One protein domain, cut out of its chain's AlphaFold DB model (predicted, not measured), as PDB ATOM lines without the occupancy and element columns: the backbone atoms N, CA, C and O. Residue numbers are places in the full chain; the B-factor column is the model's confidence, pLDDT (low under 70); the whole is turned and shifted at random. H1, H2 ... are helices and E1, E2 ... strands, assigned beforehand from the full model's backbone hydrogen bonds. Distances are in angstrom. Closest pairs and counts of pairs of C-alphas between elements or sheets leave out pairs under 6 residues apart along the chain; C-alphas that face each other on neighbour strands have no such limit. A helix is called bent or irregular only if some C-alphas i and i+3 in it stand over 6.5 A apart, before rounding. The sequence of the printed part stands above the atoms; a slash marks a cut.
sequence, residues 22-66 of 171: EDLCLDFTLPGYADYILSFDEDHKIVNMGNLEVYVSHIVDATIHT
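Overview. This is residues 22 to 66 of the 171 residues of the protein "HECT domain-containing protein" of Populus alba (UniProt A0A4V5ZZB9). One helix, H1, runs along one side of a loop of mostly unnamed chain, which goes out from residue 22, folds back at the short strand E1 and returns through residues 38 to 51 to H1. The printed part has 45 residues with one named strand followed by one named helix, a mixed class with under half of the residues in named elements. It is compact, with a radius of gyration of the C-alphas of 9.9 A and spans of 27 by 19 by 19 A.

Along the chain. H1, residues 52 to 66, is 19.6 A long, from C-alpha 52 at (127.811, 279.384, 210.861) to C-alpha 66 at (118.940, 295.608, 204.492). It is only just irregular: C-alphas 63 and 66 are 6.6 A apart. E1, residues 33 to 37, begins at C-alpha 33 at (110.454, 283.822, 206.726).

Arrangement. H1 and E1 are apart, with no C-alpha of one within 8 A of the other. E1 pairs with no named strand. In H1, 10 of 11 O i to N i+4 pairs are within hydrogen-bond range.

Size, cuts and confidence. The C-alphas farthest apart, of Asp 23 and His 65, are 29.1 A apart. The printed part has no cut. The link from E1 to H1 is long, 14 residues. The mean pLDDT of the printed part is 71.9; residues under 70 include 40 to 45 and 63 to 66.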
ATOM      1  N   GLU A  22     124.880 270.735 212.033       70.88
ATOM      2  CA  GLU A  22     124.483 270.046 210.800       70.88
ATOM      3  C   GLU A  22     123.201 269.209 210.975       70.88
ATOM      4  O   GLU A  22     122.421 269.087 210.035       70.88
ATOM      5  N   ASP A  23     122.933 268.693 212.181       69.75
ATOM      6  CA  ASP A  23     121.730 267.910 212.485       69.75
ATOM      7  C   ASP A  23     120.472 268.807 212.613       69.75
ATOM      8  O   ASP A  23     119.354 268.295 212.675       69.75
ATOM      9  N   LEU A  24     120.627 270.144 212.633       70.12
ATOM     10  CA  LEU A  24     119.514 271.106 212.615       70.12
ATOM     11  C   LEU A  24     119.003 271.419 211.195       70.12
ATOM     12  O   LEU A  24     117.968 272.072 211.077       70.12
ATOM     13  N   CYS A  25     119.691 270.968 210.135       69.31
ATOM     14  CA  CYS A  25     119.295 271.166 208.730       69.31
ATOM     15  C   CYS A  25     118.947 272.624 208.369       69.31
ATOM     16  O   CYS A  25     118.018 272.870 207.602       69.31
ATOM     17  N   LEU A  26     119.674 273.588 208.939       77.00
ATOM     18  CA  LEU A  26     119.488 275.001 208.619       77.00
ATOM     19  C   LEU A  26     120.033 275.276 207.217       77.00
ATOM     20  O   LEU A  26     121.152 274.872 206.899       77.00
ATOM     21  N   ASP A  27     119.262 275.978 206.401       80.81
ATOM     22  CA  ASP A  27     119.684 276.547 205.128       80.81
ATOM     23  C   ASP A  27     119.858 278.066 205.270       80.81
ATOM     24  O   ASP A  27     119.541 278.657 206.302       80.81
ATOM     25  N   PHE A  28     120.392 278.727 204.243       80.69
ATOM     26  CA  PHE A  28     120.553 280.184 204.230       80.69
ATOM     27  C   PHE A  28     119.229 280.904 203.919       80.69
ATOM     28  O   PHE A  28     119.148 281.758 203.033       80.69
ATOM     29  N   THR A  29     118.181 280.568 204.666       81.25
ATOM     30  CA  THR A  29     116.908 281.293 204.698       81.25
ATOM     31  C   THR A  29     116.735 281.979 206.047       81.25
ATOM     32  O   THR A  29     117.307 281.570 207.059       81.25
ATOM     33  N   LEU A  30     115.987 283.082 206.076       75.75
ATOM     34  CA  LEU A  30     115.752 283.803 207.320       75.75
ATOM     35  C   LEU A  30     114.785 283.002 208.213       75.75
ATOM     36  O   LEU A  30     113.654 282.726 207.797       75.75
ATOM     37  N   PRO A  31     115.155 282.675 209.467       69.06
ATOM     38  CA  PRO A  31     114.276 281.936 210.366       69.06
ATOM     39  C   PRO A  31     112.930 282.644 210.564       69.06
ATOM     40  O   PRO A  31     112.874 283.805 210.969       69.06
ATOM     41  N   GLY A  32     111.837 281.932 210.284       68.94
ATOM     42  CA  GLY A  32     110.470 282.466 210.353       68.94
ATOM     43  C   GLY A  32     109.955 283.106 209.058       68.94
ATOM     44  O   GLY A  32     108.760 283.380 208.974       68.94
ATOM     45  N   TYR A  33     110.807 283.283 208.043       69.12
ATOM     46  CA  TYR A  33     110.454 283.822 206.726       69.12
ATOM     47  C   TYR A  33     111.150 283.020 205.617       69.12
ATOM     48  O   TYR A  33     112.177 283.432 205.085       69.12
ATOM     49  N   ALA A  34     110.560 281.879 205.246       66.75
ATOM     50  CA  ALA A  34     111.134 280.941 204.272       66.75
ATOM     51  C   ALA A  34     111.364 281.544 202.871       66.75
ATOM     52  O   ALA A  34     112.220 281.074 202.130       66.75
ATOM     53  N   ASP A  35     110.638 282.610 202.523       71.44
ATOM     54  CA  ASP A  35     110.767 283.289 201.229       71.44
ATOM     55  C   ASP A  35     111.947 284.279 201.183       71.44
ATOM     56  O   ASP A  35     112.291 284.795 200.117       71.44
ATOM     57  N   TYR A  36     112.565 284.578 202.332       68.75
ATOM     58  CA  TYR A  36     113.688 285.504 202.418       68.75
ATOM     59  C   TYR A  36     115.010 284.734 202.412       68.75
ATOM     60  O   TYR A  36     115.482 284.237 203.437       68.75
ATOM     61  N   ILE A  37     115.607 284.648 201.227       74.88
ATOM     62  CA  ILE A  37     116.880 283.964 200.988       74.88
ATOM     63  C   ILE A  37     118.031 284.908 201.355       74.88
ATOM     64  O   ILE A  37     118.141 286.009 200.816       74.88
ATOM     65  N   LEU A  38     118.890 284.467 202.274       74.44
ATOM     66  CA  LEU A  38     120.033 285.228 202.788       74.44
ATOM     67  C   LEU A  38     121.240 285.179 201.845       74.44
ATOM     68  O   LEU A  38     122.025 286.121 201.791       74.44
ATOM     69  N   SER A  39     121.400 284.091 201.095       71.50
ATOM     70  CA  SER A  39     122.426 283.961 200.061       71.50
ATOM     71  C   SER A  39     121.949 283.052 198.937       71.50
ATOM     72  O   SER A  39     121.457 281.959 199.197       71.50
ATOM     73  N   PHE A  40     122.147 283.482 197.692       64.50
ATOM     74  CA  PHE A  40     121.819 282.709 196.486       64.50
ATOM     75  C   PHE A  40     122.961 281.790 196.025       64.50
ATOM     76  O   PHE A  40     122.916 281.272 194.914       64.50
ATOM     77  N   ASP A  41     124.003 281.635 196.843       66.12
ATOM     78  CA  ASP A  41     125.185 280.870 196.470       66.12
ATOM     79  C   ASP A  41     124.906 279.359 196.535       66.12
ATOM     80  O   ASP A  41     124.416 278.845 197.545       66.12
ATOM     81  N   GLU A  42     125.197 278.643 195.447       55.44
ATOM     82  CA  GLU A  42     124.799 277.238 195.263       55.44
ATOM     83  C   GLU A  42     125.577 276.270 196.173       55.44
ATOM     84  O   GLU A  42     125.079 275.182 196.487       55.44
ATOM     85  N   ASP A  43     126.752 276.686 196.656       53.88
ATOM     86  CA  ASP A  43     127.634 275.885 197.516       53.88
ATOM     87  C   ASP A  43     127.245 275.914 199.010       53.88
ATOM     88  O   ASP A  43     127.739 275.109 199.803       53.88
ATOM     89  N   HIS A  44     126.315 276.785 199.419       57.31
ATOM     90  CA  HIS A  44     125.959 277.020 200.828       57.31
ATOM     91  C   HIS A  44     124.593 276.422 201.214       57.31
ATOM     92  O   HIS A  44     123.780 277.050 201.887       57.31
ATOM     93  N   LYS A  45     124.319 275.178 200.800       65.38
ATOM     94  CA  LYS A  45     123.011 274.528 201.027       65.38
ATOM     95  C   LYS A  45     122.672 274.208 202.486       65.38
ATOM     96  O   LYS A  45     121.492 274.155 202.808       65.38
ATOM     97  N   ILE A  46     123.660 273.945 203.347       71.69
ATOM     98  CA  ILE A  46     123.434 273.571 204.755       71.69
ATOM     99  C   ILE A  46     124.444 274.287 205.655       71.69
ATOM    100  O   ILE A  46     125.649 274.316 205.376       71.69
ATOM    101  N   VAL A  47     123.949 274.852 206.754       76.44
ATOM    102  CA  VAL A  47     124.767 275.497 207.778       76.44
ATOM    103  C   VAL A  47     125.523 274.433 208.576       76.44
ATOM    104  O   VAL A  47     124.956 273.501 209.142       76.44
ATOM    105  N   ASN A  48     126.836 274.586 208.623       78.50
ATOM    106  CA  ASN A  48     127.790 273.771 209.350       78.50
ATOM    107  C   ASN A  48     128.651 274.670 210.255       78.50
ATOM    108  O   ASN A  48     128.549 275.895 210.245       78.50
ATOM    109  N   MET A  49     129.543 274.077 211.048       74.12
ATOM    110  CA  MET A  49     130.363 274.846 211.995       74.12
ATOM    111  C   MET A  49     131.393 275.771 211.319       74.12
ATOM    112  O   MET A  49     131.906 276.675 211.968       74.12
ATOM    113  N   GLY A  50     131.694 275.559 210.032       74.75
ATOM    114  CA  GLY A  50     132.613 276.385 209.247       74.75
ATOM    115  C   GLY A  50     131.957 277.591 208.565       74.75
ATOM    116  O   GLY A  50     132.652 278.563 208.291       74.75
ATOM    117  N   ASN A  51     130.643 277.560 208.317       75.75
ATOM    118  CA  ASN A  51     129.894 278.657 207.681       75.75
ATOM    119  C   ASN A  51     128.851 279.310 208.613       75.75
ATOM    120  O   ASN A  51     128.172 280.253 208.210       75.75
ATOM    121  N   LEU A  52     128.747 278.853 209.867       79.81
ATOM    122  CA  LEU A  52     127.811 279.384 210.861       79.81
ATOM    123  C   LEU A  52     127.982 280.887 211.091       79.81
ATOM    124  O   LEU A  52     126.998 281.608 211.222       79.81
ATOM    125  N   GLU A  53     129.224 281.365 211.138       79.81
ATOM    126  CA  GLU A  53     129.511 282.789 211.317       79.81
ATOM    127  C   GLU A  53     128.955 283.621 210.154       79.81
ATOM    128  O   GLU A  53     128.346 284.666 210.374       79.81
ATOM    129  N   VAL A  54     129.075 283.107 208.925       79.94
ATOM    130  CA  VAL A  54     128.528 283.736 207.714       79.94
ATOM    131  C   VAL A  54     127.001 283.751 207.764       79.94
ATOM    132  O   VAL A  54     126.387 284.781 207.502       79.94
ATOM    133  N   TYR A  55     126.379 282.644 208.174       78.38
ATOM    134  CA  TYR A  55     124.928 282.554 208.344       78.38
ATOM    135  C   TYR A  55     124.398 283.568 209.367       78.38
ATOM    136  O   TYR A  55     123.466 284.319 209.076       78.38
ATOM    137  N   VAL A  56     125.026 283.653 210.544       80.94
ATOM    138  CA  VAL A  56     124.643 284.625 211.580       80.94
ATOM    139  C   VAL A  56     124.869 286.056 211.093       80.94
ATOM    140  O   VAL A  56     123.998 286.904 211.283       80.94
ATOM    141  N   SER A  57     125.995 286.325 210.427       81.44
ATOM    142  CA  SER A  57     126.282 287.639 209.849       81.44
ATOM    143  C   SER A  57     125.220 288.048 208.827       81.44
ATOM    144  O   SER A  57     124.700 289.159 208.910       81.44
ATOM    145  N   HIS A  58     124.814 287.139 207.936       77.25
ATOM    146  CA  HIS A  58     123.763 287.406 206.958       77.25
ATOM    147  C   HIS A  58     122.386 287.612 207.606       77.25
ATOM    148  O   HIS A  58     121.650 288.485 207.160       77.25
ATOM    149  N   ILE A  59     122.028 286.887 208.677       76.81
ATOM    150  CA  ILE A  59     120.783 287.146 209.432       76.81
ATOM    151  C   ILE A  59     120.800 288.548 210.038       76.81
ATOM    152  O   ILE A  59     119.803 289.274 209.977       76.81
ATOM    153  N   VAL A  60     121.919 288.932 210.650       75.12
ATOM    154  CA  VAL A  60     122.074 290.248 211.275       75.12
ATOM    155  C   VAL A  60     121.992 291.347 210.219       75.12
ATOM    156  O   VAL A  60     121.264 292.320 210.408       75.12
ATOM    157  N   ASP A  61     122.652 291.176 209.076       74.06
ATOM    158  CA  ASP A  61     122.593 292.139 207.975       74.06
ATOM    159  C   ASP A  61     121.184 292.220 207.360       74.06
ATOM    160  O   ASP A  61     120.649 293.313 207.165       74.06
ATOM    161  N   ALA A  62     120.521 291.076 207.159       70.12
ATOM    162  CA  ALA A  62     119.142 290.990 206.677       70.12
ATOM    163  C   ALA A  62     118.135 291.688 207.600       70.12
ATOM    164  O   ALA A  62     117.192 292.327 207.133       70.12
ATOM    165  N   THR A  63     118.323 291.591 208.916       69.31
ATOM    166  CA  THR A  63     117.375 292.131 209.905       69.31
ATOM    167  C   THR A  63     117.661 293.580 210.293       69.31
ATOM    168  O   THR A  63     116.720 294.348 210.496       69.31
ATOM    169  N   ILE A  64     118.933 293.976 210.380       65.75
ATOM    170  CA  ILE A  64     119.351 295.280 210.921       65.75
ATOM    171  C   ILE A  64     119.808 296.245 209.831       65.75
ATOM    172  O   ILE A  64     119.665 297.454 209.992       65.75
ATOM    173  N   HIS A  65     120.354 295.758 208.725       60.25
ATOM    174  CA  HIS A  65     120.846 296.633 207.674       60.25
ATOM    175  C   HIS A  65     119.850 296.667 206.520       60.25
ATOM    176  O   HIS A  65     119.098 297.634 206.389       60.25
ATOM    177  N   THR A  66     119.752 295.609 205.720       62.62
ATOM    178  CA  THR A  66     118.940 295.608 204.492       62.62
ATOM    179  C   THR A  66     117.432 295.620 204.771       62.62
ATOM    180  O   THR A  66     116.697 296.332 204.083       62.62
TER     181      THR A  66